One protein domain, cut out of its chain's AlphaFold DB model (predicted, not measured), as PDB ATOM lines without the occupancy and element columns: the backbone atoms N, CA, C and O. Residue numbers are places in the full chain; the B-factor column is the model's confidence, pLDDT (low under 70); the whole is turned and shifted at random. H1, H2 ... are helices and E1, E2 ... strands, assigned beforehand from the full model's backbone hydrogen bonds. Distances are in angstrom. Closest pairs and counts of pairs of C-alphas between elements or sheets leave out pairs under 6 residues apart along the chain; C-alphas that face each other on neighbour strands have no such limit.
ATOM      1  N   HIS A  83      21.558  10.122 -54.063       90.06
ATOM      2  CA  HIS A  83      22.067   9.714 -52.753       90.06
ATOM      3  C   HIS A  83      21.717   8.253 -52.464       90.06
ATOM      4  O   HIS A  83      20.557   7.876 -52.538       90.06
ATOM      5  N   CYS A  84      22.715   7.450 -52.114       91.12
ATOM      6  CA  CYS A  84      22.565   6.059 -51.708       91.12
ATOM      7  C   CYS A  84      22.734   5.960 -50.199       91.12
ATOM      8  O   CYS A  84      23.746   6.440 -49.690       91.12
ATOM      9  N   VAL A  85      21.753   5.402 -49.490       89.81
ATOM     10  CA  VAL A  85      21.720   5.351 -48.021       89.81
ATOM     11  C   VAL A  85      21.598   3.903 -47.592       89.81
ATOM     12  O   VAL A  85      20.603   3.259 -47.897       89.81
ATOM     13  N   VAL A  86      22.592   3.424 -46.850       87.12
ATOM     14  CA  VAL A  86      22.625   2.050 -46.363       87.12
ATOM     15  C   VAL A  86      22.760   2.031 -44.839       87.12
ATOM     16  O   VAL A  86      23.808   2.430 -44.317       87.12
ATOM     17  N   PRO A  87      21.714   1.624 -44.103       84.69
ATOM     18  CA  PRO A  87      21.770   1.469 -42.654       84.69
ATOM     19  C   PRO A  87      22.658   0.278 -42.270       84.69
ATOM     20  O   PRO A  87      22.657  -0.747 -42.946       84.69
ATOM     21  N   TYR A  88      23.426   0.410 -41.187       80.50
ATOM     22  CA  TYR A  88      24.335  -0.656 -40.725       80.50
ATOM     23  C   TYR A  88      24.343  -0.855 -39.199       80.50
ATOM     24  O   TYR A  88      25.219  -1.534 -38.656       80.50
ATOM     25  N   GLU A  89      23.381  -0.256 -38.494       72.00
ATOM     26  CA  GLU A  89      23.221  -0.403 -37.045       72.00
ATOM     27  C   GLU A  89      22.793  -1.829 -36.655       72.00
ATOM     28  O   GLU A  89      21.998  -2.456 -37.355       72.00
ATOM     29  N   TYR A  90      23.321  -2.364 -35.546       61.75
ATOM     30  CA  TYR A  90      23.050  -3.747 -35.134       61.75
ATOM     31  C   TYR A  90      23.316  -3.991 -33.643       61.75
ATOM     32  O   TYR A  90      24.333  -3.581 -33.093       61.75
ATOM     33  N   SER A  91      22.461  -4.806 -33.038       52.84
ATOM     34  CA  SER A  91      22.433  -5.250 -31.635       52.84
ATOM     35  C   SER A  91      23.516  -6.284 -31.252       52.84
ATOM     36  O   SER A  91      23.280  -7.176 -30.443       52.84
ATOM     37  N   GLY A  92      24.720  -6.231 -31.834       51.12
ATOM     38  CA  GLY A  92      25.760  -7.235 -31.561       51.12
ATOM     39  C   GLY A  92      27.200  -6.757 -31.742       51.12
ATOM     40  O   GLY A  92      27.454  -5.790 -32.459       51.12
ATOM     41  N   GLU A  93      28.126  -7.486 -31.110       49.03
ATOM     42  CA  GLU A  93      29.554  -7.173 -30.875       49.03
ATOM     43  C   GLU A  93      30.462  -7.118 -32.125       49.03
ATOM     44  O   GLU A  93      31.674  -6.968 -31.995       49.03
ATOM     45  N   ALA A  94      29.938  -7.250 -33.349       52.91
ATOM     46  CA  ALA A  94      30.780  -7.304 -34.548       52.91
ATOM     47  C   ALA A  94      31.489  -5.960 -34.820       52.91
ATOM     48  O   ALA A  94      30.838  -4.960 -35.160       52.91
ATOM     49  N   VAL A  95      32.821  -5.986 -34.688       63.00
ATOM     50  CA  VAL A  95      33.752  -4.851 -34.830       63.00
ATOM     51  C   VAL A  95      33.979  -4.482 -36.300       63.00
ATOM     52  O   VAL A  95      33.922  -3.307 -36.658       63.00
ATOM     53  N   TYR A  96      34.170  -5.472 -37.175       62.47
ATOM     54  CA  TYR A  96      34.288  -5.279 -38.624       62.47
ATOM     55  C   TYR A  96      33.034  -5.774 -39.325       62.47
ATOM     56  O   TYR A  96      32.421  -6.743 -38.887       62.47
ATOM     57  N   ARG A  97      32.626  -5.067 -40.378       71.94
ATOM     58  CA  ARG A  97      31.490  -5.410 -41.236       71.94
ATOM     59  C   ARG A  97      31.789  -4.947 -42.640       71.94
ATOM     60  O   ARG A  97      32.601  -4.050 -42.838       71.94
ATOM     61  N   TRP A  98      31.101  -5.498 -43.617       73.88
ATOM     62  CA  TRP A  98      31.153  -4.987 -44.973       73.88
ATOM     63  C   TRP A  98      29.743  -4.942 -45.530       73.88
ATOM     64  O   TRP A  98      28.894  -5.691 -45.084       73.88
ATOM     65  N   VAL A  99      29.443  -4.003 -46.418       78.31
ATOM     66  CA  VAL A  99      28.092  -3.829 -46.952       78.31
ATOM     67  C   VAL A  99      28.166  -3.583 -48.447       78.31
ATOM     68  O   VAL A  99      29.053  -2.869 -48.924       78.31
ATOM     69  N   LYS A 100      27.245  -4.192 -49.192       82.19
ATOM     70  CA  LYS A 100      27.117  -4.009 -50.635       82.19
ATOM     71  C   LYS A 100      26.139  -2.871 -50.901       82.19
ATOM     72  O   LYS A 100      24.972  -2.988 -50.565       82.19
ATOM     73  N   VAL A 101      26.616  -1.795 -51.517       86.50
ATOM     74  CA  VAL A 101      25.773  -0.678 -51.960       86.50
ATOM     75  C   VAL A 101      25.375  -0.928 -53.405       86.50
ATOM     76  O   VAL A 101      26.242  -1.084 -54.269       86.50
ATOM     77  N   THR A 102      24.078  -0.955 -53.675       86.06
ATOM     78  CA  THR A 102      23.488  -1.218 -54.989       86.06
ATOM     79  C   THR A 102      22.659  -0.029 -55.467       86.06
ATOM     80  O   THR A 102      22.441   0.937 -54.740       86.06
ATOM     81  N   SER A 103      22.166  -0.082 -56.705       86.81
ATOM     82  CA  SER A 103      21.286   0.959 -57.248       86.81
ATOM     83  C   SER A 103      19.927   1.054 -56.543       86.81
ATOM     84  O   SER A 103      19.287   2.093 -56.664       86.81
ATOM     85  N   LYS A 104      19.487   0.008 -55.823       83.69
ATOM     86  CA  LYS A 104      18.235   0.024 -55.042       83.69
ATOM     87  C   LYS A 104      18.341   0.907 -53.800       83.69
ATOM     88  O   LYS A 104      17.373   1.535 -53.397       83.69
ATOM     89  N   ASP A 105      19.544   1.003 -53.238       84.75
ATOM     90  CA  ASP A 105      19.821   1.824 -52.057       84.75
ATOM     91  C   ASP A 105      19.849   3.324 -52.383       84.75
ATOM     92  O   ASP A 105      20.007   4.158 -51.489       84.75
ATOM     93  N   CYS A 106      19.751   3.670 -53.671       88.38
ATOM     94  CA  CYS A 106      19.907   5.011 -54.203       88.38
ATOM     95  C   CYS A 106      18.571   5.653 -54.565       88.38
ATOM     96  O   CYS A 106      17.768   5.106 -55.314       88.38
ATOM     97  N   GLU A 107      18.392   6.892 -54.123       85.19
ATOM     98  CA  GLU A 107      17.284   7.741 -54.535       85.19
ATOM     99  C   GLU A 107      17.765   8.849 -55.491       85.19
ATOM    100  O   GLU A 107      18.827   9.443 -55.261       85.19
ATOM    101  N   PRO A 108      16.969   9.210 -56.519       79.06
ATOM    102  CA  PRO A 108      15.722   8.551 -56.926       79.06
ATOM    103  C   PRO A 108      15.977   7.134 -57.475       79.06
ATOM    104  O   PRO A 108      17.012   6.910 -58.094       79.06
ATOM    105  N   GLU A 109      15.012   6.225 -57.287       65.06
ATOM    106  CA  GLU A 109      15.078   4.755 -57.493       65.06
ATOM    107  C   GLU A 109      15.330   4.286 -58.950       65.06
ATOM    108  O   GLU A 109      15.137   3.135 -59.334       65.06
ATOM    109  N   ASN A 110      15.784   5.183 -59.819       61.56
ATOM    110  CA  ASN A 110      15.964   4.936 -61.241       61.56
ATOM    111  C   ASN A 110      17.341   4.335 -61.536       61.56
ATOM    112  O   ASN A 110      18.188   5.034 -62.087       61.56
ATOM    113  N   GLY A 111      17.554   3.058 -61.195       66.75
ATOM    114  CA  GLY A 111      18.589   2.191 -61.787       66.75
ATOM    115  C   GLY A 111      19.948   2.858 -62.032       66.75
ATOM    116  O   GLY A 111      20.518   2.722 -63.114       66.75
ATOM    117  N   VAL A 112      20.430   3.655 -61.076       81.44
ATOM    118  CA  VAL A 112      21.657   4.431 -61.259       81.44
ATOM    119  C   VAL A 112      22.832   3.471 -61.172       81.44
ATOM    120  O   VAL A 112      23.167   2.993 -60.094       81.44
ATOM    121  N   GLU A 113      23.453   3.177 -62.309       85.50
ATOM    122  CA  GLU A 113      24.637   2.312 -62.371       85.50
ATOM    123  C   GLU A 113      25.934   3.098 -62.138       85.50
ATOM    124  O   GLU A 113      26.919   2.540 -61.667       85.50
ATOM    125  N   GLU A 114      25.956   4.404 -62.428       88.69
ATOM    126  CA  GLU A 114      27.150   5.243 -62.272       88.69
ATOM    127  C   GLU A 114      26.848   6.573 -61.568       88.69
ATOM    128  O   GLU A 114      25.992   7.357 -61.987       88.69
ATOM    129  N   LEU A 115      27.625   6.874 -60.525       90.12
ATOM    130  CA  LEU A 115      27.648   8.161 -59.837       90.12
ATOM    131  C   LEU A 115      28.704   9.071 -60.478       90.12
ATOM    132  O   LEU A 115      29.892   8.736 -60.546       90.12
ATOM    133  N   LYS A 116      28.263  10.249 -60.932       89.69
ATOM    134  CA  LYS A 116      29.129  11.277 -61.526       89.69
ATOM    135  C   LYS A 116      30.047  11.899 -60.473       89.69
ATOM    136  O   LYS A 116      29.625  12.178 -59.354       89.69
ATOM    137  N   GLU A 117      31.292  12.158 -60.859       89.44
ATOM    138  CA  GLU A 117      32.270  12.838 -60.008       89.44
ATOM    139  C   GLU A 117      31.917  14.327 -59.786       89.44
ATOM    140  O   GLU A 117      31.371  14.971 -60.687       89.44
ATOM    141  N   PRO A 118      32.256  14.911 -58.620       92.50
ATOM    142  CA  PRO A 118      32.792  14.249 -57.431       92.50
ATOM    143  C   PRO A 118      31.706  13.521 -56.622       92.50
ATOM    144  O   PRO A 118      30.595  14.030 -56.448       92.50
ATOM    145  N   VAL A 119      32.065  12.363 -56.063       93.94
ATOM    146  CA  VAL A 119      31.206  11.590 -55.153       93.94
ATOM    147  C   VAL A 119      31.646  11.850 -53.716       93.94
ATOM    148  O   VAL A 119      32.832  11.838 -53.396       93.94
ATOM    149  N   TYR A 120      30.696  12.102 -52.832       95.12
ATOM    150  CA  TYR A 120      30.945  12.399 -51.430       95.12
ATOM    151  C   TYR A 120      30.493  11.230 -50.563       95.12
ATOM    152  O   TYR A 120      29.406  10.685 -50.750       95.12
ATOM    153  N   VAL A 121      31.334  10.880 -49.598       95.94
ATOM    154  CA  VAL A 121      31.074   9.852 -48.595       95.94
ATOM    155  C   VAL A 121      30.628  10.554 -47.325       95.94
ATOM    156  O   VAL A 121      31.376  11.353 -46.763       95.94
ATOM    157  N   TYR A 122      29.423  10.260 -46.869       96.25
ATOM    158  CA  TYR A 122      28.850  10.770 -45.635       96.25
ATOM    159  C   TYR A 122      28.531   9.615 -44.693       96.25
ATOM    160  O   TYR A 122      28.255   8.497 -45.119       96.25
ATOM    161  N   TYR A 123      28.494   9.925 -43.408       94.75
ATOM    162  CA  TYR A 123      27.740   9.133 -42.447       94.75
ATOM    163  C   TYR A 123      26.510   9.922 -42.016       94.75
ATOM    164  O   TYR A 123      26.535  11.158 -41.941       94.75
ATOM    165  N   GLN A 124      25.429   9.200 -41.764       93.56
ATOM    166  CA  GLN A 124      24.160   9.714 -41.284       93.56
ATOM    167  C   GLN A 124      23.919   9.178 -39.879       93.56
ATOM    168  O   GLN A 124      24.087   7.986 -39.630       93.56
ATOM    169  N   LEU A 125      23.555  10.085 -38.977       92.19
ATOM    170  CA  LEU A 125      23.106   9.758 -37.632       92.19
ATOM    171  C   LEU A 125      21.674  10.244 -37.475       92.19
ATOM    172  O   LEU A 125      21.369  11.394 -37.811       92.19
ATOM    173  N   GLU A 126      20.829   9.367 -36.956       89.88
ATOM    174  CA  GLU A 126      19.428   9.639 -36.651       89.88
ATOM    175  C   GLU A 126      19.231   9.641 -35.138       89.88
ATOM    176  O   GLU A 126      19.954   8.965 -34.404       89.88
ATOM    177  N   ASP A 127      18.296  10.465 -34.666       89.31
ATOM    178  CA  ASP A 127      18.008  10.642 -33.238       89.31
ATOM    179  C   ASP A 127      19.224  11.004 -32.369       89.31
ATOM    180  O   ASP A 127      19.285  10.696 -31.177       89.31
ATOM    181  N   PHE A 128      20.193  11.731 -32.940       90.12
ATOM    182  CA  PHE A 128      21.368  12.209 -32.214       90.12
ATOM    183  C   PHE A 128      21.341  13.735 -32.018       90.12
ATOM    184  O   PHE A 128      21.567  14.539 -32.924       90.12
ATOM    185  N   TYR A 129      21.111  14.182 -30.785       91.81
ATOM    186  CA  TYR A 129      20.781  15.580 -30.478       91.81
ATOM    187  C   TYR A 129      22.004  16.499 -30.271       91.81
ATOM    188  O   TYR A 129      22.220  17.041 -29.182       91.81
ATOM    189  N   GLN A 130      22.782  16.769 -31.332       92.38
ATOM    190  CA  GLN A 130      23.897  17.745 -31.267       92.38
ATOM    191  C   GLN A 130      23.446  19.178 -30.983       92.38
ATOM    192  O   GLN A 130      24.216  19.988 -30.468       92.38
ATOM    193  N   ASN A 131      22.202  19.508 -31.320       94.25
ATOM    194  CA  ASN A 131      21.626  20.838 -31.149       94.25
ATOM    195  C   ASN A 131      21.238  21.155 -29.694       94.25
ATOM    196  O   ASN A 131      20.873  22.292 -29.380       94.25
ATOM    197  N   HIS A 132      21.329  20.182 -28.783       93.44
ATOM    198  CA  HIS A 132      20.972  20.397 -27.393       93.44
ATOM    199  C   HIS A 132      21.871  21.466 -26.750       93.44
ATOM    200  O   HIS A 132      23.100  21.408 -26.813       93.44
ATOM    201  N   ASP A 243      33.687   5.545 -36.325       87.81
ATOM    202  CA  ASP A 243      33.629   4.532 -37.386       87.81
ATOM    203  C   ASP A 243      34.526   4.935 -38.566       87.81
ATOM    204  O   ASP A 243      34.627   6.109 -38.946       87.81
ATOM    205  N   SER A 244      35.162   3.938 -39.180       88.56
ATOM    206  CA  SER A 244      36.012   4.133 -40.358       88.56
ATOM    207  C   SER A 244      35.538   3.289 -41.531       88.56
ATOM    208  O   SER A 244      35.115   2.150 -41.330       88.56
ATOM    209  N   TYR A 245      35.662   3.828 -42.745       90.62
ATOM    210  CA  TYR A 245      35.197   3.184 -43.969       90.62
ATOM    211  C   TYR A 245      36.353   2.869 -44.923       90.62
ATOM    212  O   TYR A 245      37.279   3.665 -45.084       90.62
ATOM    213  N   ARG A 246      36.280   1.735 -45.618       88.75
ATOM    214  CA  ARG A 246      37.122   1.430 -46.784       88.75
ATOM    215  C   ARG A 246      36.236   0.950 -47.919       88.75
ATOM    216  O   ARG A 246      35.378   0.102 -47.722       88.75
ATOM    217  N   LEU A 247      36.415   1.536 -49.097       89.75
ATOM    218  CA  LEU A 247      35.562   1.273 -50.253       89.75
ATOM    219  C   LEU A 247      36.318   0.417 -51.265       89.75
ATOM    220  O   LEU A 247      37.474   0.709 -51.565       89.75
ATOM    221  N   TYR A 248      35.644  -0.573 -51.833       84.88
ATOM    222  CA  TYR A 248      36.171  -1.506 -52.821       84.88
ATOM    223  C   TYR A 248      35.219  -1.576 -54.021       84.88
ATOM    224  O   TYR A 248      33.995  -1.554 -53.861       84.88
ATOM    225  N   ASP A 249      35.776  -1.647 -55.228       82.94
ATOM    226  CA  ASP A 249      34.985  -1.875 -56.442       82.94
ATOM    227  C   ASP A 249      34.427  -3.301 -56.450       82.94
ATOM    228  O   ASP A 249      35.134  -4.232 -56.070       82.94
ATOM    229  N   ALA A 250      33.186  -3.494 -56.904       74.38
ATOM    230  CA  ALA A 250      32.644  -4.840 -57.047       74.38
ATOM    231  C   ALA A 250      33.426  -5.632 -58.104       74.38
ATOM    232  O   ALA A 250      33.493  -5.259 -59.276       74.38
ATOM    233  N   THR A 251      34.010  -6.750 -57.678       70.88
ATOM    234  CA  THR A 251      34.592  -7.758 -58.563       70.88
ATOM    235  C   THR A 251      33.771  -9.036 -58.464       70.88
ATOM    236  O   THR A 251      33.195  -9.341 -57.420       70.88
ATOM    237  N   GLN A 252      33.760  -9.824 -59.539       61.56
ATOM    238  CA  GLN A 252      33.067 -11.116 -59.576       61.56
ATOM    239  C   GLN A 252      33.536 -12.069 -58.456       61.56
ATOM    240  O   GLN A 252      32.789 -12.926 -57.994       61.56
ATOM    241  N   GLU A 253      34.775 -11.905 -57.995       63.97
ATOM    242  CA  GLU A 253      35.357 -12.643 -56.872       63.97
ATOM    243  C   GLU A 253      34.747 -12.225 -55.525       63.97
ATOM    244  O   GLU A 253      34.482 -13.079 -54.681       63.97
ATOM    245  N   MET A 254      34.452 -10.934 -55.345       64.00
ATOM    246  CA  MET A 254      33.810 -10.404 -54.140       64.00
ATOM    247  C   MET A 254      32.314 -10.749 -54.086       64.00
ATOM    248  O   MET A 254      31.804 -11.053 -53.011       64.00
ATOM    249  N   ASP A 255      31.647 -10.830 -55.243       65.38
ATOM    250  CA  ASP A 255      30.279 -11.360 -55.362       65.38
ATOM    251  C   ASP A 255      30.188 -12.852 -54.958       65.38
ATOM    252  O   ASP A 255      29.230 -13.282 -54.305       65.38
ATOM    253  N   ASN A 256      31.205 -13.651 -55.294       61.50
ATOM    254  CA  ASN A 256      31.269 -15.068 -54.917       61.50
ATOM    255  C   ASN A 256      31.594 -15.272 -53.428       61.50
ATOM    256  O   ASN A 256      31.070 -16.204 -52.820       61.50
ATOM    257  N   LEU A 257      32.431 -14.400 -52.849       60.72
ATOM    258  CA  LEU A 257      32.695 -14.356 -51.406       60.72
ATOM    259  C   LEU A 257      31.411 -14.090 -50.628       60.72
ATOM    260  O   LEU A 257      31.110 -14.834 -49.694       60.72
ATOM    261  N   THR A 258      30.624 -13.106 -51.080       54.91
ATOM    262  CA  THR A 258      29.302 -12.838 -50.520       54.91
ATOM    263  C   THR A 258      28.426 -14.090 -50.568       54.91
ATOM    264  O   THR A 258      28.103 -14.641 -49.533       54.91
ATOM    265  N   ALA A 259      28.114 -14.675 -51.723       52.03
ATOM    266  CA  ALA A 259      27.134 -15.775 -51.800       52.03
ATOM    267  C   ALA A 259      27.370 -17.005 -50.870       52.03
ATOM    268  O   ALA A 259      26.465 -17.828 -50.719       52.03
ATOM    269  N   SER A 260      28.557 -17.152 -50.264       47.75
ATOM    270  CA  SER A 260      28.933 -18.247 -49.364       47.75
ATOM    271  C   SER A 260      28.603 -18.051 -47.868       47.75
ATOM    272  O   SER A 260      28.432 -19.054 -47.169       47.75
ATOM    273  N   GLU A 261      28.454 -16.818 -47.367       48.03
ATOM    274  CA  GLU A 261      28.161 -16.523 -45.950       48.03
ATOM    275  C   GLU A 261      26.697 -16.060 -45.791       48.03
ATOM    276  O   GLU A 261      26.361 -14.914 -46.037       48.03
ATOM    277  N   GLY A 262      25.773 -16.967 -45.463       42.34
ATOM    278  CA  GLY A 262      24.324 -16.695 -45.506       42.34
ATOM    279  C   GLY A 262      23.833 -15.448 -44.742       42.34
ATOM    280  O   GLY A 262      24.403 -15.051 -43.727       42.34
ATOM    281  N   SER A 263      22.719 -14.872 -45.214       39.84
ATOM    282  CA  SER A 263      22.095 -13.656 -44.678       39.84
ATOM    283  C   SER A 263      21.569 -13.814 -43.242       39.84
ATOM    284  O   SER A 263      20.685 -14.646 -43.016       39.84
ATOM    285  N   PRO A 264      22.029 -13.016 -42.259       43.12
ATOM    286  CA  PRO A 264      21.388 -12.942 -40.947       43.12
ATOM    287  C   PRO A 264      20.102 -12.109 -41.013       43.12
ATOM    288  O   PRO A 264      20.010 -11.165 -41.793       43.12
ATOM    289  N   TYR A 282      15.726  -3.261 -44.959       45.84
ATOM    290  CA  TYR A 282      16.753  -3.714 -44.012       45.84
ATOM    291  C   TYR A 282      17.164  -5.181 -44.219       45.84
ATOM    292  O   TYR A 282      18.254  -5.565 -43.788       45.84
ATOM    293  N   ALA A 283      16.344  -5.993 -44.896       40.66
ATOM    294  CA  ALA A 283      16.572  -7.428 -45.072       40.66
ATOM    295  C   ALA A 283      17.690  -7.779 -46.079       40.66
ATOM    296  O   ALA A 283      18.298  -8.846 -45.966       40.66
ATOM    297  N   GLU A 284      18.008  -6.896 -47.038       42.62
ATOM    298  CA  GLU A 284      19.052  -7.140 -48.056       42.62
ATOM    299  C   GLU A 284      20.481  -6.725 -47.610       42.62
ATOM    300  O   GLU A 284      21.463  -7.112 -48.251       42.62
ATOM    301  N   ASN A 285      20.640  -6.021 -46.478       50.88
ATOM    302  CA  ASN A 285      21.938  -5.556 -45.946       50.88
ATOM    303  C   ASN A 285      22.677  -6.649 -45.155       50.88
ATOM    304  O   ASN A 285      23.007  -6.487 -43.981       50.88
ATOM    305  N   ALA A 286      22.911  -7.801 -45.776       52.62
ATOM    306  CA  ALA A 286      23.283  -9.006 -45.048       52.62
ATOM    307  C   ALA A 286      24.736  -9.446 -45.288       52.62
ATOM    308  O   ALA A 286      24.958 -10.361 -46.067       52.62
ATOM    309  N   TRP A 287      25.702  -8.835 -44.581       58.09
ATOM    310  CA  TRP A 287      27.104  -9.298 -44.484       58.09
ATOM    311  C   TRP A 287      27.707  -8.929 -43.114       58.09
ATOM    312  O   TRP A 287      28.226  -7.833 -42.899       58.09
ATOM    313  N   LEU A 288      27.609  -9.847 -42.149       53.91
ATOM    314  CA  LEU A 288      28.062  -9.664 -40.763       53.91
ATOM    315  C   LEU A 288      29.172 -10.672 -40.427       53.91
ATOM    316  O   LEU A 288      28.970 -11.581 -39.624       53.91
ATOM    317  N   SER A 289      30.342 -10.530 -41.053       55.59
ATOM    318  CA  SER A 289      31.540 -11.296 -40.684       55.59
ATOM    319  C   SER A 289      32.388 -10.511 -39.684       55.59
ATOM    320  O   SER A 289      32.636  -9.331 -39.884       55.59
ATOM    321  N   ASN A 290      32.922 -11.168 -38.650       59.50
ATOM    322  CA  ASN A 290      33.874 -10.557 -37.701       59.50
ATOM    323  C   ASN A 290      35.292 -10.370 -38.286       59.50
ATOM    324  O   ASN A 290      36.257 -10.190 -37.547       59.50
ATOM    325  N   GLU A 291      35.424 -10.454 -39.603       65.31
ATOM    326  CA  GLU A 291      36.681 -10.532 -40.335       65.31
ATOM    327  C   GLU A 291      36.705  -9.464 -41.428       65.31
ATOM    328  O   GLU A 291      35.663  -9.135 -42.002       65.31
ATOM    329  N   THR A 292      37.883  -8.896 -41.688       69.81
ATOM    330  CA  THR A 292      38.051  -7.821 -42.671       69.81
ATOM    331  C   THR A 292      37.838  -8.324 -44.098       69.81
ATOM    332  O   THR A 292      38.050  -9.498 -44.411       69.81
ATOM    333  N   VAL A 293      37.493  -7.412 -45.012       66.75
ATOM    334  CA  VAL A 293      37.353  -7.748 -46.444       66.75
ATOM    335  C   VAL A 293      38.671  -8.285 -47.012       66.75
ATOM    336  O   VAL A 293      38.672  -9.182 -47.851       66.75
ATOM    337  N   ALA A 294      39.805  -7.767 -46.533       66.25
ATOM    338  CA  ALA A 294      41.127  -8.216 -46.952       66.25
ATOM    339  C   ALA A 294      41.432  -9.656 -46.503       66.25
ATOM    340  O   ALA A 294      41.943 -10.437 -47.300       66.25
ATOM    341  N   GLU A 295      41.088 -10.017 -45.267       72.25
ATOM    342  CA  GLU A 295      41.266 -11.375 -44.740       72.25
ATOM    343  C   GLU A 295      40.310 -12.373 -45.424       72.25
ATOM    344  O   GLU A 295      40.739 -13.451 -45.842       72.25
ATOM    345  N   ALA A 296      39.042 -11.984 -45.638       69.69
ATOM    346  CA  ALA A 296      38.066 -12.733 -46.444       69.69
ATOM    347  C   ALA A 296      38.584 -13.027 -47.853       69.69
ATOM    348  O   ALA A 296      38.555 -14.169 -48.320       69.69
ATOM    349  N   ALA A 297      39.122 -12.001 -48.502       67.38
ATOM    350  CA  ALA A 297      39.720 -12.121 -49.812       67.38
ATOM    351  C   ALA A 297      40.949 -13.033 -49.830       67.38
ATOM    352  O   ALA A 297      41.037 -13.917 -50.682       67.38
ATOM    353  N   GLU A 298      41.870 -12.867 -48.880       71.38
ATOM    354  CA  GLU A 298      43.083 -13.679 -48.797       71.38
ATOM    355  C   GLU A 298      42.755 -15.167 -48.603       71.38
ATOM    356  O   GLU A 298      43.333 -16.015 -49.288       71.38
ATOM    357  N   ARG A 299      41.765 -15.499 -47.763       72.12
ATOM    358  CA  ARG A 299      41.287 -16.882 -47.584       72.12
ATOM    359  C   ARG A 299      40.723 -17.479 -48.869       72.12
ATOM    360  O   ARG A 299      40.926 -18.663 -49.131       72.12
ATOM    361  N   ALA A 300      40.035 -16.675 -49.676       66.88
ATOM    362  CA  ALA A 300      39.552 -17.090 -50.990       66.88
ATOM    363  C   ALA A 300      40.637 -17.074 -52.081       66.88
ATOM    364  O   ALA A 300      40.350 -17.412 -53.229       66.88
ATOM    365  N   GLY A 301      41.883 -16.718 -51.746       63.88
ATOM    366  CA  GLY A 301      42.991 -16.632 -52.699       63.88
ATOM    367  C   GLY A 301      42.925 -15.405 -53.613       63.88
ATOM    368  O   GLY A 301      43.527 -15.415 -54.686       63.88
ATOM    369  N   VAL A 302      42.203 -14.361 -53.203       66.00
ATOM    370  CA  VAL A 302      41.970 -13.127 -53.957       66.00
ATOM    371  C   VAL A 302      42.820 -11.992 -53.380       66.00
ATOM    372  O   VAL A 302      42.768 -11.693 -52.189       66.00
ATOM    373  N   SER A 303      43.604 -11.298 -54.211       59.41
ATOM    374  CA  SER A 303      44.411 -10.160 -53.752       59.41
ATOM    375  C   SER A 303      43.591  -8.858 -53.727       59.41
ATOM    376  O   SER A 303      43.590  -8.110 -54.703       59.41
ATOM    377  N   VAL A 304      42.910  -8.555 -52.617       61.38
ATOM    378  CA  VAL A 304      42.050  -7.348 -52.501       61.38
ATOM    379  C   VAL A 304      42.764  -6.136 -51.885       61.38
ATOM    380  O   VAL A 304      42.345  -4.997 -52.086       61.38
ATOM    381  N   ALA A 305      43.919  -6.330 -51.238       51.09
ATOM    382  CA  ALA A 305      44.669  -5.249 -50.584       51.09
ATOM    383  C   ALA A 305      45.118  -4.107 -51.529       51.09
ATOM    384  O   ALA A 305      45.391  -3.001 -51.069       51.09
ATOM    385  N   ALA A 306      45.168  -4.344 -52.847       50.97
ATOM    386  CA  ALA A 306      45.511  -3.338 -53.859       50.97
ATOM    387  C   ALA A 306      44.290  -2.653 -54.518       50.97
ATOM    388  O   ALA A 306      44.480  -1.787 -55.371       50.97
ATOM    389  N   ALA A 307      43.058  -3.024 -54.148       63.47
ATOM    390  CA  ALA A 307      41.826  -2.612 -54.831       63.47
ATOM    391  C   ALA A 307      40.979  -1.571 -54.066       63.47
ATOM    392  O   ALA A 307      39.934  -1.149 -54.561       63.47
ATOM    393  N   ALA A 308      41.402  -1.140 -52.872       77.19
ATOM    394  CA  ALA A 308      40.675  -0.120 -52.118       77.19
ATOM    395  C   ALA A 308      40.724   1.241 -52.836       77.19
ATOM    396  O   ALA A 308      41.793   1.740 -53.207       77.19
ATOM    397  N   ARG A 309      39.564   1.883 -52.988       86.56
ATOM    398  CA  ARG A 309      39.469   3.238 -53.534       86.56
ATOM    399  C   ARG A 309      40.141   4.230 -52.595       86.56
ATOM    400  O   ARG A 309      39.884   4.265 -51.392       86.56
ATOM    401  N   LYS A 310      40.956   5.114 -53.170       88.75
ATOM    402  CA  LYS A 310      41.546   6.237 -52.440       88.75
ATOM    403  C   LYS A 310      40.477   7.298 -52.175       88.75
ATOM    404  O   LYS A 310      40.124   8.057 -53.075       88.75
ATOM    405  N   VAL A 311      39.994   7.362 -50.938       92.00
ATOM    406  CA  VAL A 311      39.100   8.426 -50.463       92.00
ATOM    407  C   VAL A 311      39.940   9.581 -49.914       92.00
ATOM    408  O   VAL A 311      40.822   9.364 -49.086       92.00
ATOM    409  N   ASP A 312      39.690  10.811 -50.368       93.12
ATOM    410  CA  ASP A 312      40.328  12.005 -49.806       93.12
ATOM    411  C   ASP A 312      39.616  12.421 -48.512       93.12
ATOM    412  O   ASP A 312      38.465  12.861 -48.531       93.12
ATOM    413  N   THR A 313      40.311  12.267 -47.387       92.88
ATOM    414  CA  THR A 313      39.841  12.604 -46.032       92.88
ATOM    415  C   THR A 313      40.587  13.799 -45.429       92.88
ATOM    416  O   THR A 313      40.425  14.115 -44.248       92.88
ATOM    417  N   ARG A 314      41.412  14.501 -46.222       92.88
ATOM    418  CA  ARG A 314      42.175  15.660 -45.736       92.88
ATOM    419  C   ARG A 314      41.243  16.758 -45.240       92.88
ATOM    420  O   ARG A 314      40.241  17.076 -45.881       92.88
ATOM    421  N   ALA A 315      41.632  17.411 -44.144       91.94
ATOM    422  CA  ALA A 315      40.877  18.515 -43.554       91.94
ATOM    423  C   ALA A 315      40.590  19.645 -44.558       91.94
ATOM    424  O   ALA A 315      39.494  20.192 -44.581       91.94
ATOM    425  N   GLU A 316      41.542  19.941 -45.441       92.56
ATOM    426  CA  GLU A 316      41.414  20.948 -46.504       92.56
ATOM    427  C   GLU A 316      40.310  20.624 -47.523       92.56
ATOM    428  O   GLU A 316      39.778  21.533 -48.162       92.56
ATOM    429  N   THR A 317      39.992  19.335 -47.683       92.75
ATOM    430  CA  THR A 317      39.003  18.825 -48.635       92.75
ATOM    431  C   THR A 317      37.624  18.703 -47.993       92.75
ATOM    432  O   THR A 317      36.635  19.092 -48.614       92.75
ATOM    433  N   ILE A 318      37.540  18.165 -46.769       94.75
ATOM    434  CA  ILE A 318      36.251  17.819 -46.141       94.75
ATOM    435  C   ILE A 318      35.738  18.849 -45.129       94.75
ATOM    436  O   ILE A 318      34.547  18.858 -44.814       94.75
ATOM    437  N   ALA A 319      36.600  19.726 -44.615       95.25
ATOM    438  CA  ALA A 319      36.223  20.734 -43.632       95.25
ATOM    439  C   ALA A 319      36.208  22.150 -44.222       95.25
ATOM    440  O   ALA A 319      36.771  22.456 -45.275       95.25
ATOM    441  N   TRP A 320      35.548  23.059 -43.509       94.06
ATOM    442  CA  TRP A 320      35.512  24.469 -43.876       94.06
ATOM    443  C   TRP A 320      36.880  25.110 -43.654       94.06
ATOM    444  O   TRP A 320      37.445  24.990 -42.570       94.06
ATOM    445  N   LYS A 321      37.366  25.881 -44.634       95.00
ATOM    446  CA  LYS A 321      38.674  26.562 -44.566       95.00
ATOM    447  C   LYS A 321      38.877  27.362 -43.273       95.00
ATOM    448  O   LYS A 321      39.924  27.257 -42.648       95.00
ATOM    449  N   ALA A 322      37.846  28.088 -42.836       94.56
ATOM    450  CA  ALA A 322      37.883  28.872 -41.602       94.56
ATOM    451  C   ALA A 322      38.119  28.016 -40.345       94.56
ATOM    452  O   ALA A 322      38.754  28.473 -39.399       94.56
ATOM    453  N   ASP A 323      37.633  26.774 -40.328       94.56
ATOM    454  CA  ASP A 323      37.870  25.868 -39.211       94.56
ATOM    455  C   ASP A 323      39.250  25.224 -39.301       94.56
ATOM    456  O   ASP A 323      39.936  25.133 -38.291       94.56
ATOM    457  N   VAL A 324      39.698  24.845 -40.499       94.81
ATOM    458  CA  VAL A 324      41.052  24.302 -40.701       94.81
ATOM    459  C   VAL A 324      42.120  25.286 -40.213       94.81
ATOM    460  O   VAL A 324      43.085  24.890 -39.570       94.81
ATOM    461  N   GLU A 325      41.932  26.583 -40.456       93.62
ATOM    462  CA  GLU A 325      42.848  27.628 -39.980       93.62
ATOM    463  C   GLU A 325      42.768  27.867 -38.464       93.62
ATOM    464  O   GLU A 325      43.743  28.299 -37.833       93.62
ATOM    465  N   ARG A 326      41.597  27.608 -37.874       93.38
ATOM    466  CA  ARG A 326      41.330  27.826 -36.453       93.38
ATOM    467  C   ARG A 326      41.871  26.692 -35.590       93.38
ATOM    468  O   ARG A 326      42.456  26.972 -34.547       93.38
ATOM    469  N   PHE A 327      41.667  25.446 -36.005       93.56
ATOM    470  CA  PHE A 327      42.014  24.264 -35.225       93.56
ATOM    471  C   PHE A 327      43.517  23.996 -35.289       93.56
ATOM    472  O   PHE A 327      44.095  23.890 -36.369       93.56
ATOM    473  N   LYS A 328      44.173  23.903 -34.129       92.25
ATOM    474  CA  LYS A 328      45.629  23.744 -34.039       92.25
ATOM    475  C   LYS A 328      45.995  22.769 -32.939       92.25
ATOM    476  O   LYS A 328      45.589  22.937 -31.792       92.25
ATOM    477  N   ASN A 329      46.831  21.791 -33.275       89.38
ATOM    478  CA  ASN A 329      47.440  20.927 -32.271       89.38
ATOM    479  C   ASN A 329      48.325  21.739 -31.318       89.38
ATOM    480  O   ASN A 329      48.897  22.768 -31.700       89.38
ATOM    481  N   ILE A 330      48.464  21.250 -30.085       84.38
ATOM    482  CA  ILE A 330      49.394  21.851 -29.128       84.38
ATOM    483  C   ILE A 330      50.812  21.761 -29.690       84.38
ATOM    484  O   ILE A 330      51.259  20.701 -30.128       84.38
ATOM    485  N   LYS A 331      51.537  22.875 -29.628       79.12
ATOM    486  CA  LYS A 331      52.983  22.898 -29.829       79.12
ATOM    487  C   LYS A 331      53.629  22.914 -28.454       79.12
ATOM    488  O   LYS A 331      53.472  23.892 -27.731       79.12
ATOM    489  N   PHE A 332      54.288  21.820 -28.087       69.88
ATOM    490  CA  PHE A 332      55.096  21.771 -26.876       69.88
ATOM    491  C   PHE A 332      56.533  22.136 -27.221       69.88
ATOM    492  O   PHE A 332      57.156  21.456 -28.038       69.88
ATOM    493  N   ASP A 333      57.080  23.148 -26.556       69.56
ATOM    494  CA  ASP A 333      58.531  23.249 -26.415       69.56
ATOM    495  C   ASP A 333      59.010  22.172 -25.418       69.56
ATOM    496  O   ASP A 333      58.242  21.728 -24.557       69.56
ATOM    497  N   HIS A 334      60.270  21.727 -25.512       63.03
ATOM    498  CA  HIS A 334      60.807  20.637 -24.673       63.03
ATOM    499  C   HIS A 334      60.568  20.847 -23.164       63.03
ATOM    500  O   HIS A 334      60.273  19.894 -22.452       63.03
ATOM    501  N   LEU A 355      42.265   6.919 -36.885       82.00
ATOM    502  CA  LEU A 355      41.355   7.836 -37.584       82.00
ATOM    503  C   LEU A 355      41.781   9.310 -37.445       82.00
ATOM    504  O   LEU A 355      41.547  10.135 -38.332       82.00
ATOM    505  N   PHE A 356      42.443   9.651 -36.340       86.25
ATOM    506  CA  PHE A 356      42.860  11.010 -36.009       86.25
ATOM    507  C   PHE A 356      44.381  11.111 -35.847       86.25
ATOM    508  O   PHE A 356      44.878  11.645 -34.855       86.25
ATOM    509  N   ALA A 357      45.132  10.618 -36.835       84.19
ATOM    510  CA  ALA A 357      46.597  10.671 -36.837       84.19
ATOM    511  C   ALA A 357      47.142  12.102 -36.644       84.19
ATOM    512  O   ALA A 357      48.101  12.312 -35.901       84.19
ATOM    513  N   ASP A 358      46.467  13.097 -37.231       85.81
ATOM    514  CA  ASP A 358      46.779  14.525 -37.079       85.81
ATOM    515  C   ASP A 358      46.136  15.165 -35.830       85.81
ATOM    516  O   ASP A 358      46.013  16.389 -35.743       85.81
ATOM    517  N   GLY A 359      45.682  14.377 -34.854       87.88
ATOM    518  CA  GLY A 359      45.031  14.879 -33.646       87.88
ATOM    519  C   GLY A 359      43.749  15.660 -33.957       87.88
ATOM    520  O   GLY A 359      42.908  15.230 -34.749       87.88
ATOM    521  N   ILE A 360      43.610  16.851 -33.368       90.44
ATOM    522  CA  ILE A 360      42.425  17.710 -33.571       90.44
ATOM    523  C   ILE A 360      42.425  18.441 -34.913       90.44
ATOM    524  O   ILE A 360      41.419  19.049 -35.274       90.44
ATOM    525  N   MET A 361      43.543  18.405 -35.640       91.81
ATOM    526  CA  MET A 361      43.632  18.937 -37.000       91.81
ATOM    527  C   MET A 361      43.133  17.937 -38.050       91.81
ATOM    528  O   MET A 361      42.994  18.306 -39.214       91.81
ATOM    529  N   SER A 362      42.834  16.692 -37.653       92.69
ATOM    530  CA  SER A 362      42.204  15.713 -38.540       92.69
ATOM    531  C   SER A 362      40.872  16.247 -39.076       92.69
ATOM    532  O   SER A 362      40.062  16.819 -38.338       92.69
ATOM    533  N   GLY A 363      40.620  16.029 -40.370       94.38
ATOM    534  CA  GLY A 363      39.409  16.506 -41.035       94.38
ATOM    535  C   GLY A 363      38.134  15.977 -40.377       94.38
ATOM    536  O   GLY A 363      37.201  16.747 -40.151       94.38
ATOM    537  N   HIS A 364      38.125  14.701 -39.985       94.69
ATOM    538  CA  HIS A 364      36.987  14.070 -39.312       94.69
ATOM    539  C   HIS A 364      36.664  14.747 -37.973       94.69
ATOM    540  O   HIS A 364      35.494  14.983 -37.660       94.69
ATOM    541  N   PHE A 365      37.693  15.131 -37.208       94.31
ATOM    542  CA  PHE A 365      37.511  15.816 -35.930       94.31
ATOM    543  C   PHE A 365      36.885  17.199 -36.139       94.31
ATOM    544  O   PHE A 365      35.895  17.551 -35.496       94.31
ATOM    545  N   ILE A 366      37.418  17.971 -37.087       95.56
ATOM    546  CA  ILE A 366      36.927  19.318 -37.396       95.56
ATOM    547  C   ILE A 366      35.468  19.275 -37.877       95.56
ATOM    548  O   ILE A 366      34.635  20.056 -37.409       95.56
ATOM    549  N   VAL A 367      35.134  18.339 -38.773       96.75
ATOM    550  CA  VAL A 367      33.759  18.144 -39.260       96.75
ATOM    551  C   VAL A 367      32.809  17.809 -38.106       96.75
ATOM    552  O   VAL A 367      31.703  18.357 -38.033       96.75
ATOM    553  N   TRP A 368      33.230  16.960 -37.162       95.50
ATOM    554  CA  TRP A 368      32.411  16.619 -36.004       95.50
ATOM    555  C   TRP A 368      32.129  17.824 -35.103       95.50
ATOM    556  O   TRP A 368      30.981  18.035 -34.705       95.50
ATOM    557  N   MET A 369      33.146  18.649 -34.848       95.12
ATOM    558  CA  MET A 369      33.067  19.792 -33.934       95.12
ATOM    559  C   MET A 369      32.102  20.898 -34.388       95.12
ATOM    560  O   MET A 369      31.640  21.694 -33.558       95.12
ATOM    561  N   ARG A 370      31.742  20.941 -35.679       95.38
ATOM    562  CA  ARG A 370      30.609  21.741 -36.166       95.38
ATOM    563  C   ARG A 370      29.301  20.984 -35.927       95.38
ATOM    564  O   ARG A 370      28.931  20.104 -36.699       95.38
ATOM    565  N   THR A 371      28.589  21.354 -34.866       94.94
ATOM    566  CA  THR A 371      27.317  20.735 -34.462       94.94
ATOM    567  C   THR A 371      26.223  20.890 -35.519       94.94
ATOM    568  O   THR A 371      26.067  21.970 -36.093       94.94
ATOM    569  N   ALA A 372      25.432  19.839 -35.733       95.44
ATOM    570  CA  ALA A 372      24.239  19.889 -36.570       95.44
ATOM    571  C   ALA A 372      23.075  20.626 -35.880       95.44
ATOM    572  O   ALA A 372      22.983  20.665 -34.652       95.44
ATOM    573  N   GLY A 373      22.181  21.221 -36.678       93.94
ATOM    574  CA  GLY A 373      20.987  21.915 -36.178       93.94
ATOM    575  C   GLY A 373      19.793  20.997 -35.886       93.94
ATOM    576  O   GLY A 373      18.914  21.373 -35.112       93.94
ATOM    577  N   LEU A 374      19.775  19.800 -36.479       94.00
ATOM    578  CA  LEU A 374      18.702  18.805 -36.390       94.00
ATOM    579  C   LEU A 374      19.249  17.479 -35.829       94.00
ATOM    580  O   LEU A 374      20.454  17.252 -35.953       94.00
ATOM    581  N   PRO A 375      18.400  16.629 -35.215       91.88
ATOM    582  CA  PRO A 375      18.813  15.334 -34.663       91.88
ATOM    583  C   PRO A 375      19.131  14.282 -35.732       91.88
ATOM    584  O   PRO A 375      19.970  13.420 -35.511       91.88
ATOM    585  N   HIS A 376      18.498  14.397 -36.900       91.94
ATOM    586  CA  HIS A 376      18.840  13.643 -38.098       91.94
ATOM    587  C   HIS A 376      19.773  14.492 -38.967       91.94
ATOM    588  O   HIS A 376      19.374  15.547 -39.480       91.94
ATOM    589  N   PHE A 377      21.024  14.068 -39.128       94.06
ATOM    590  CA  PHE A 377      22.012  14.829 -39.888       94.06
ATOM    591  C   PHE A 377      23.029  13.943 -40.598       94.06
ATOM    592  O   PHE A 377      23.292  12.808 -40.213       94.06
ATOM    593  N   ARG A 378      23.655  14.520 -41.628       94.56
ATOM    594  CA  ARG A 378      24.773  13.924 -42.363       94.56
ATOM    595  C   ARG A 378      26.043  14.718 -42.105       94.56
ATOM    596  O   ARG A 378      25.995  15.947 -42.010       94.56
ATOM    597  N   LYS A 379      27.179  14.035 -42.035       95.81
ATOM    598  CA  LYS A 379      28.499  14.671 -41.959       95.81
ATOM    599  C   LYS A 379      29.445  14.063 -42.971       95.81
ATOM    600  O   LYS A 379      29.411  12.862 -43.224       95.81
ATOM    601  N   LEU A 380      30.237  14.933 -43.591       96.25
ATOM    602  CA  LEU A 380      31.149  14.544 -44.653       96.25
ATOM    603  C   LEU A 380      32.307  13.749 -44.053       96.25
ATOM    604  O   LEU A 380      33.040  14.252 -43.204       96.25
ATOM    605  N   TRP A 381      32.457  12.513 -44.501       96.38
ATOM    606  CA  TRP A 381      33.555  11.639 -44.120       96.38
ATOM    607  C   TRP A 381      34.707  11.749 -45.117       96.38
ATOM    608  O   TRP A 381      35.857  11.881 -44.720       96.38
ATOM    609  N   GLY A 382      34.411  11.762 -46.416       95.50
ATOM    610  CA  GLY A 382      35.441  11.754 -47.449       95.50
ATOM    611  C   GLY A 382      34.930  12.182 -48.816       95.50
ATOM    612  O   GLY A 382      33.724  12.272 -49.047       95.50
ATOM    613  N   LYS A 383      35.854  12.440 -49.739       95.19
ATOM    614  CA  LYS A 383      35.553  12.809 -51.123       95.19
ATOM    615  C   LYS A 383      36.269  11.879 -52.099       95.19
ATOM    616  O   LYS A 383      37.443  11.565 -51.933       95.19
ATOM    617  N   LEU A 384      35.554  11.462 -53.131       94.06
ATOM    618  CA  LEU A 384      36.050  10.700 -54.266       94.06
ATOM    619  C   LEU A 384      36.018  11.611 -55.495       94.06
ATOM    620  O   LEU A 384      34.955  12.055 -55.931       94.06
ATOM    621  N   ASP A 385      37.190  11.879 -56.063       91.56
ATOM    622  CA  ASP A 385      37.338  12.655 -57.303       91.56
ATOM    623  C   ASP A 385      37.239  11.775 -58.561       91.56
ATOM    624  O   ASP A 385      37.626  12.199 -59.642       91.56
ATOM    625  N   THR A 386      36.757  10.539 -58.418       90.38
ATOM    626  CA  THR A 386      36.554   9.601 -59.521       90.38
ATOM    627  C   THR A 386      35.101   9.162 -59.576       90.38
ATOM    628  O   THR A 386      34.427   9.050 -58.548       90.38
ATOM    629  N   LYS A 387      34.620   8.865 -60.785       90.56
ATOM    630  CA  LYS A 387      33.316   8.223 -60.969       90.56
ATOM    631  C   LYS A 387      33.233   6.889 -60.215       90.56
ATOM    632  O   LYS A 387      34.221   6.149 -60.125       90.56
ATOM    633  N   VAL A 388      32.059   6.577 -59.676       90.50
ATOM    634  CA  VAL A 388      31.792   5.330 -58.940       90.50
ATOM    635  C   VAL A 388      30.743   4.538 -59.709       90.50
ATOM    636  O   VAL A 388      29.657   5.053 -59.945       90.50
ATOM    637  N   THR A 389      31.069   3.308 -60.096       90.25
ATOM    638  CA  THR A 389      30.120   2.383 -60.729       90.25
ATOM    639  C   THR A 389      29.577   1.457 -59.647       90.25
ATOM    640  O   THR A 389      30.362   0.890 -58.891       90.25
ATOM    641  N   LEU A 390      28.256   1.354 -59.535       88.25
ATOM    642  CA  LEU A 390      27.567   0.472 -58.599       88.25
ATOM    643  C   LEU A 390      27.416  -0.935 -59.213       88.25
ATOM    644  O   LEU A 390      27.273  -1.052 -60.431       88.25
ATOM    645  N   PRO A 391      27.416  -2.005 -58.398       86.56
ATOM    646  CA  PRO A 391      27.532  -1.995 -56.942       86.56
ATOM    647  C   PRO A 391      28.962  -1.734 -56.445       86.56
ATOM    648  O   PRO A 391      29.934  -1.955 -57.162       86.56
ATOM    649  N   ILE A 392      29.091  -1.293 -55.193       86.62
ATOM    650  CA  ILE A 392      30.383  -1.223 -54.495       86.62
ATOM    651  C   ILE A 392      30.311  -1.910 -53.136       86.62
ATOM    652  O   ILE A 392      29.232  -2.053 -52.564       86.62
ATOM    653  N   TYR A 393      31.469  -2.270 -52.594       83.56
ATOM    654  CA  TYR A 393      31.587  -2.841 -51.259       83.56
ATOM    655  C   TYR A 393      32.221  -1.848 -50.296       83.56
ATOM    656  O   TYR A 393      33.206  -1.183 -50.618       83.56
ATOM    657  N   VAL A 394      31.652  -1.746 -49.104       86.75
ATOM    658  CA  VAL A 394      32.082  -0.810 -48.068       86.75
ATOM    659  C   VAL A 394      32.401  -1.601 -46.819       86.75
ATOM    660  O   VAL A 394      31.496  -2.103 -46.170       86.75
ATOM    661  N   GLU A 395      33.675  -1.703 -46.471       84.38
ATOM    662  CA  GLU A 395      34.121  -2.207 -45.179       84.38
ATOM    663  C   GLU A 395      33.956  -1.110 -44.126       84.38
ATOM    664  O   GLU A 395      34.487  -0.006 -44.267       84.38
ATOM    665  N   ILE A 396      33.211  -1.418 -43.075       85.19
ATOM    666  CA  ILE A 396      32.875  -0.551 -41.959       85.19
ATOM    667  C   ILE A 396      33.509  -1.136 -40.699       85.19
ATOM    668  O   ILE A 396      33.170  -2.234 -40.262       85.19
ATOM    669  N   HIS A 397      34.407  -0.372 -40.091       82.69
ATOM    670  CA  HIS A 397      34.893  -0.639 -38.743       82.69
ATOM    671  C   HIS A 397      33.980   0.102 -37.762       82.69
ATOM    672  O   HIS A 397      34.014   1.334 -37.700       82.69
ATOM    673  N   ASN A 398      33.117  -0.641 -37.071       80.19
ATOM    674  CA  ASN A 398      32.081  -0.126 -36.184       80.19
ATOM    675  C   ASN A 398      32.642   0.068 -34.766       80.19
ATOM    676  O   ASN A 398      32.553  -0.820 -33.923       80.19
ATOM    677  N   ASN A 399      33.227   1.238 -34.517       77.94
ATOM    678  CA  ASN A 399      33.805   1.608 -33.220       77.94
ATOM    679  C   ASN A 399      32.889   2.519 -32.398       77.94
ATOM    680  O   ASN A 399      33.127   2.736 -31.210       77.94
ATOM    681  N   TYR A 400      31.890   3.130 -33.030       79.94
ATOM    682  CA  TYR A 400      31.028   4.120 -32.410       79.94
ATOM    683  C   TYR A 400      29.775   3.450 -31.855       79.94
ATOM    684  O   TYR A 400      28.815   3.202 -32.584       79.94
ATOM    685  N   ASN A 401      29.772   3.164 -30.558       73.25
ATOM    686  CA  ASN A 401      28.649   2.496 -29.911       73.25
ATOM    687  C   ASN A 401      27.449   3.445 -29.719       73.25
ATOM    688  O   ASN A 401      27.553   4.472 -29.047       73.25
ATOM    689  N   THR A 402      26.298   3.081 -30.281       68.56
ATOM    690  CA  THR A 402      25.039   3.845 -30.230       68.56
ATOM    691  C   THR A 402      24.018   3.296 -29.233       68.56
ATOM    692  O   THR A 402      23.012   3.970 -28.988       68.56
ATOM    693  N   SER A 403      24.288   2.146 -28.596       61.09
ATOM    694  CA  SER A 403      23.391   1.483 -27.627       61.09
ATOM    695  C   SER A 403      22.895   2.398 -26.503       61.09
ATOM    696  O   SER A 403      21.752   2.290 -26.075       61.09
ATOM    697  N   GLN A 404      23.718   3.352 -26.059       58.81
ATOM    698  CA  GLN A 404      23.357   4.288 -24.985       58.81
ATOM    699  C   GLN A 404      22.427   5.417 -25.447       58.81
ATOM    700  O   GLN A 404      21.786   6.069 -24.625       58.81
ATOM    701  N   SER A 405      22.391   5.688 -26.751       60.91
ATOM    702  CA  SER A 405      21.675   6.819 -27.347       60.91
ATOM    703  C   SER A 405      20.473   6.415 -28.196       60.91
ATOM    704  O   SER A 405      19.747   7.304 -28.629       60.91
ATOM    705  N   SER A 406      20.261   5.115 -28.447       70.56
ATOM    706  CA  SER A 406      19.239   4.606 -29.381       70.56
ATOM    707  C   SER A 406      19.333   5.215 -30.794       70.56
ATOM    708  O   SER A 406      18.362   5.221 -31.543       70.56
ATOM    709  N   SER A 407      20.493   5.769 -31.160       80.94
ATOM    710  CA  SER A 407      20.690   6.466 -32.432       80.94
ATOM    711  C   SER A 407      20.947   5.470 -33.559       80.94
ATOM    712  O   SER A 407      21.780   4.580 -33.406       80.94
ATOM    713  N   LYS A 408      20.288   5.653 -34.708       84.94
ATOM    714  CA  LYS A 408      20.509   4.827 -35.906       84.94
ATOM    715  C   LYS A 408      21.674   5.390 -36.735       84.94
ATOM    716  O   LYS A 408      21.860   6.611 -36.810       84.94
ATOM    717  N   LYS A 409      22.465   4.506 -37.353       88.06
ATOM    718  CA  LYS A 409      23.618   4.857 -38.200       88.06
ATOM    719  C   LYS A 409      23.458   4.331 -39.617       88.06
ATOM    720  O   LYS A 409      23.182   3.147 -39.814       88.06
ATOM    721  N   SER A 410      23.758   5.194 -40.583       90.00
ATOM    722  CA  SER A 410      23.733   4.831 -41.999       90.00
ATOM    723  C   SER A 410      24.946   5.377 -42.740       90.00
ATOM    724  O   SER A 410      25.412   6.494 -42.500       90.00
ATOM    725  N   PHE A 411      25.464   4.581 -43.665       92.56
ATOM    726  CA  PHE A 411      26.491   4.975 -44.613       92.56
ATOM    727  C   PHE A 411      25.816   5.618 -45.823       92.56
ATOM    728  O   PHE A 411      24.799   5.121 -46.302       92.56
ATOM    729  N   VAL A 412      26.355   6.733 -46.313       93.19
ATOM    730  CA  VAL A 412      25.727   7.484 -47.400       93.19
ATOM    731  C   VAL A 412      26.739   7.857 -48.474       93.19
ATOM    732  O   VAL A 412      27.741   8.515 -48.202       93.19
ATOM    733  N   LEU A 413      26.435   7.525 -49.724       93.75
ATOM    734  CA  LEU A 413      27.103   8.097 -50.891       93.75
ATOM    735  C   LEU A 413      26.205   9.140 -51.516       93.75
ATOM    736  O   LEU A 413      25.028   8.887 -51.732       93.75
ATOM    737  N   ALA A 414      26.739  10.310 -51.842       92.81
ATOM    738  CA  ALA A 414      25.959  11.317 -52.540       92.81
ATOM    739  C   ALA A 414      26.787  12.056 -53.581       92.81
ATOM    740  O   ALA A 414      27.957  12.374 -53.379       92.81
ATOM    741  N   THR A 415      26.141  12.375 -54.693       92.12
ATOM    742  CA  THR A 415      26.650  13.351 -55.661       92.12
ATOM    743  C   THR A 415      26.251  14.759 -55.217       92.12
ATOM    744  O   THR A 415      25.357  14.932 -54.386       92.12
ATOM    745  N   ALA A 416      26.921  15.792 -55.727       86.50
ATOM    746  CA  ALA A 416      26.502  17.171 -55.489       86.50
ATOM    747  C   ALA A 416      26.230  17.889 -56.807       86.50
ATOM    748  O   ALA A 416      27.000  17.787 -57.760       86.50
ATOM    749  N   SER A 417      25.153  18.667 -56.823       84.25
ATOM    750  CA  SER A 417      24.900  19.661 -57.861       84.25
ATOM    751  C   SER A 417      25.556  20.994 -57.493       84.25
ATOM    752  O   SER A 417      26.047  21.187 -56.379       84.25
TER     753      SER A 417
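This is residues 83 to 132, 243 to 264, 282 to 334 and 355 to 417 of the 465 residues of an uncharacterized protein of Vitrella brassicaformis (strain CCMP3155) (UniProt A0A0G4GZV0). A four-stranded sheet and a three-stranded sheet lie face to face as a sandwich with crossed strands. H3 and H5 sit at the E5 edge of the larger sheet with H4 beyond them, while H1 and H2 lie by the smaller sheet, on its side away from the larger one. The printed part has 188 residues, with five named helices and seven named strands in the order E1 E2 E3 E4 H1 H2 H3 H4 H5 E5 E6 E7; the class is mixed, and under half of the residues are in named elements. The sheets, E1 E7 E3 E5 and E2 E6 E4, are antiparallel. The whole is compact, with a radius of gyration of the C-alphas of 17.4 A and spans of 53 by 39 by 36 A.

The larger, strongly twisted sheet has E1, residues 83 to 87, E7, residues 409 to 415, E3, residues 119 to 125, and E5, residues 377 to 384, side by side in that order. N 84 and O 413, 2.7 A, are within hydrogen-bond range between E1 and E7, as are N 122 and O 412, 2.8 A, between E7 and E3, and N 121 and O 382, 2.8 A, between E3 and E5. E5 bends by 57 degrees at residue 381. In the other sheet, E6, residues 392 to 397, is the inner strand between E2, residues 96 to 101, and E4, residues 244 to 249; N 99 and O 394, 2.8 A, and N 246 and O 395, 2.8 A, are within hydrogen-bond range. The sheets form a sandwich, two sheets face to face: the parts that face each other are 10.1 A centre to centre, and the strands of the one sheet stand at 45 degrees to those of the other. H5, residues 363 to 369, only grazes the larger sheet; the closest C-alphas of H5 and E5 are those of His 364 and Trp 381, 6.4 A. H3, residues 315 to 318, also only grazes it and touches H5, closest at the C-alphas of Ala 315 and Gly 363, 3.5 A. H4, residues 321 to 326, only just touches H5, with 3 pairs of C-alphas within 8 A, the closest those of Asp 323 and Ile 366, 6.9 A. H1, residues 252 to 260, and H2, residues 293 to 299, only graze the smaller sheet. They only just touch each other, with 3 pairs of C-alphas within 8 A, the closest those of Leu 257 and Ala 296, 7.5 A, about perpendicular at 83 degrees. In H2, H4 and H5 every O i to N i+4 pair is within hydrogen-bond range, in H1 4 of 5, and H3 is too short for such a pair.

E1 begins at C-alpha 83 (22.067, 9.714, -52.753), and E7 ends at C-alpha 415 (26.650, 13.351, -55.661). From first to last C-alpha E5 measures 20.5 A, E7 19.7 A, E3 19.4 A and H1 13.1 A.

The C-alphas farthest apart, those of Asn 110 and His 334, are 60.0 A apart. Residues 133 to 242, 265 to 281 and 335 to 354 are not printed, with C-alpha gaps of 22.6 A, 10.8 A and 26.6 A. Of the links printed whole, E2 to E3, H2 to H3 and E6 to E7 are long. The mean pLDDT of the printed part is 80.0, and 53 residues are under 70, among them 252 to 264 and 282 to 294.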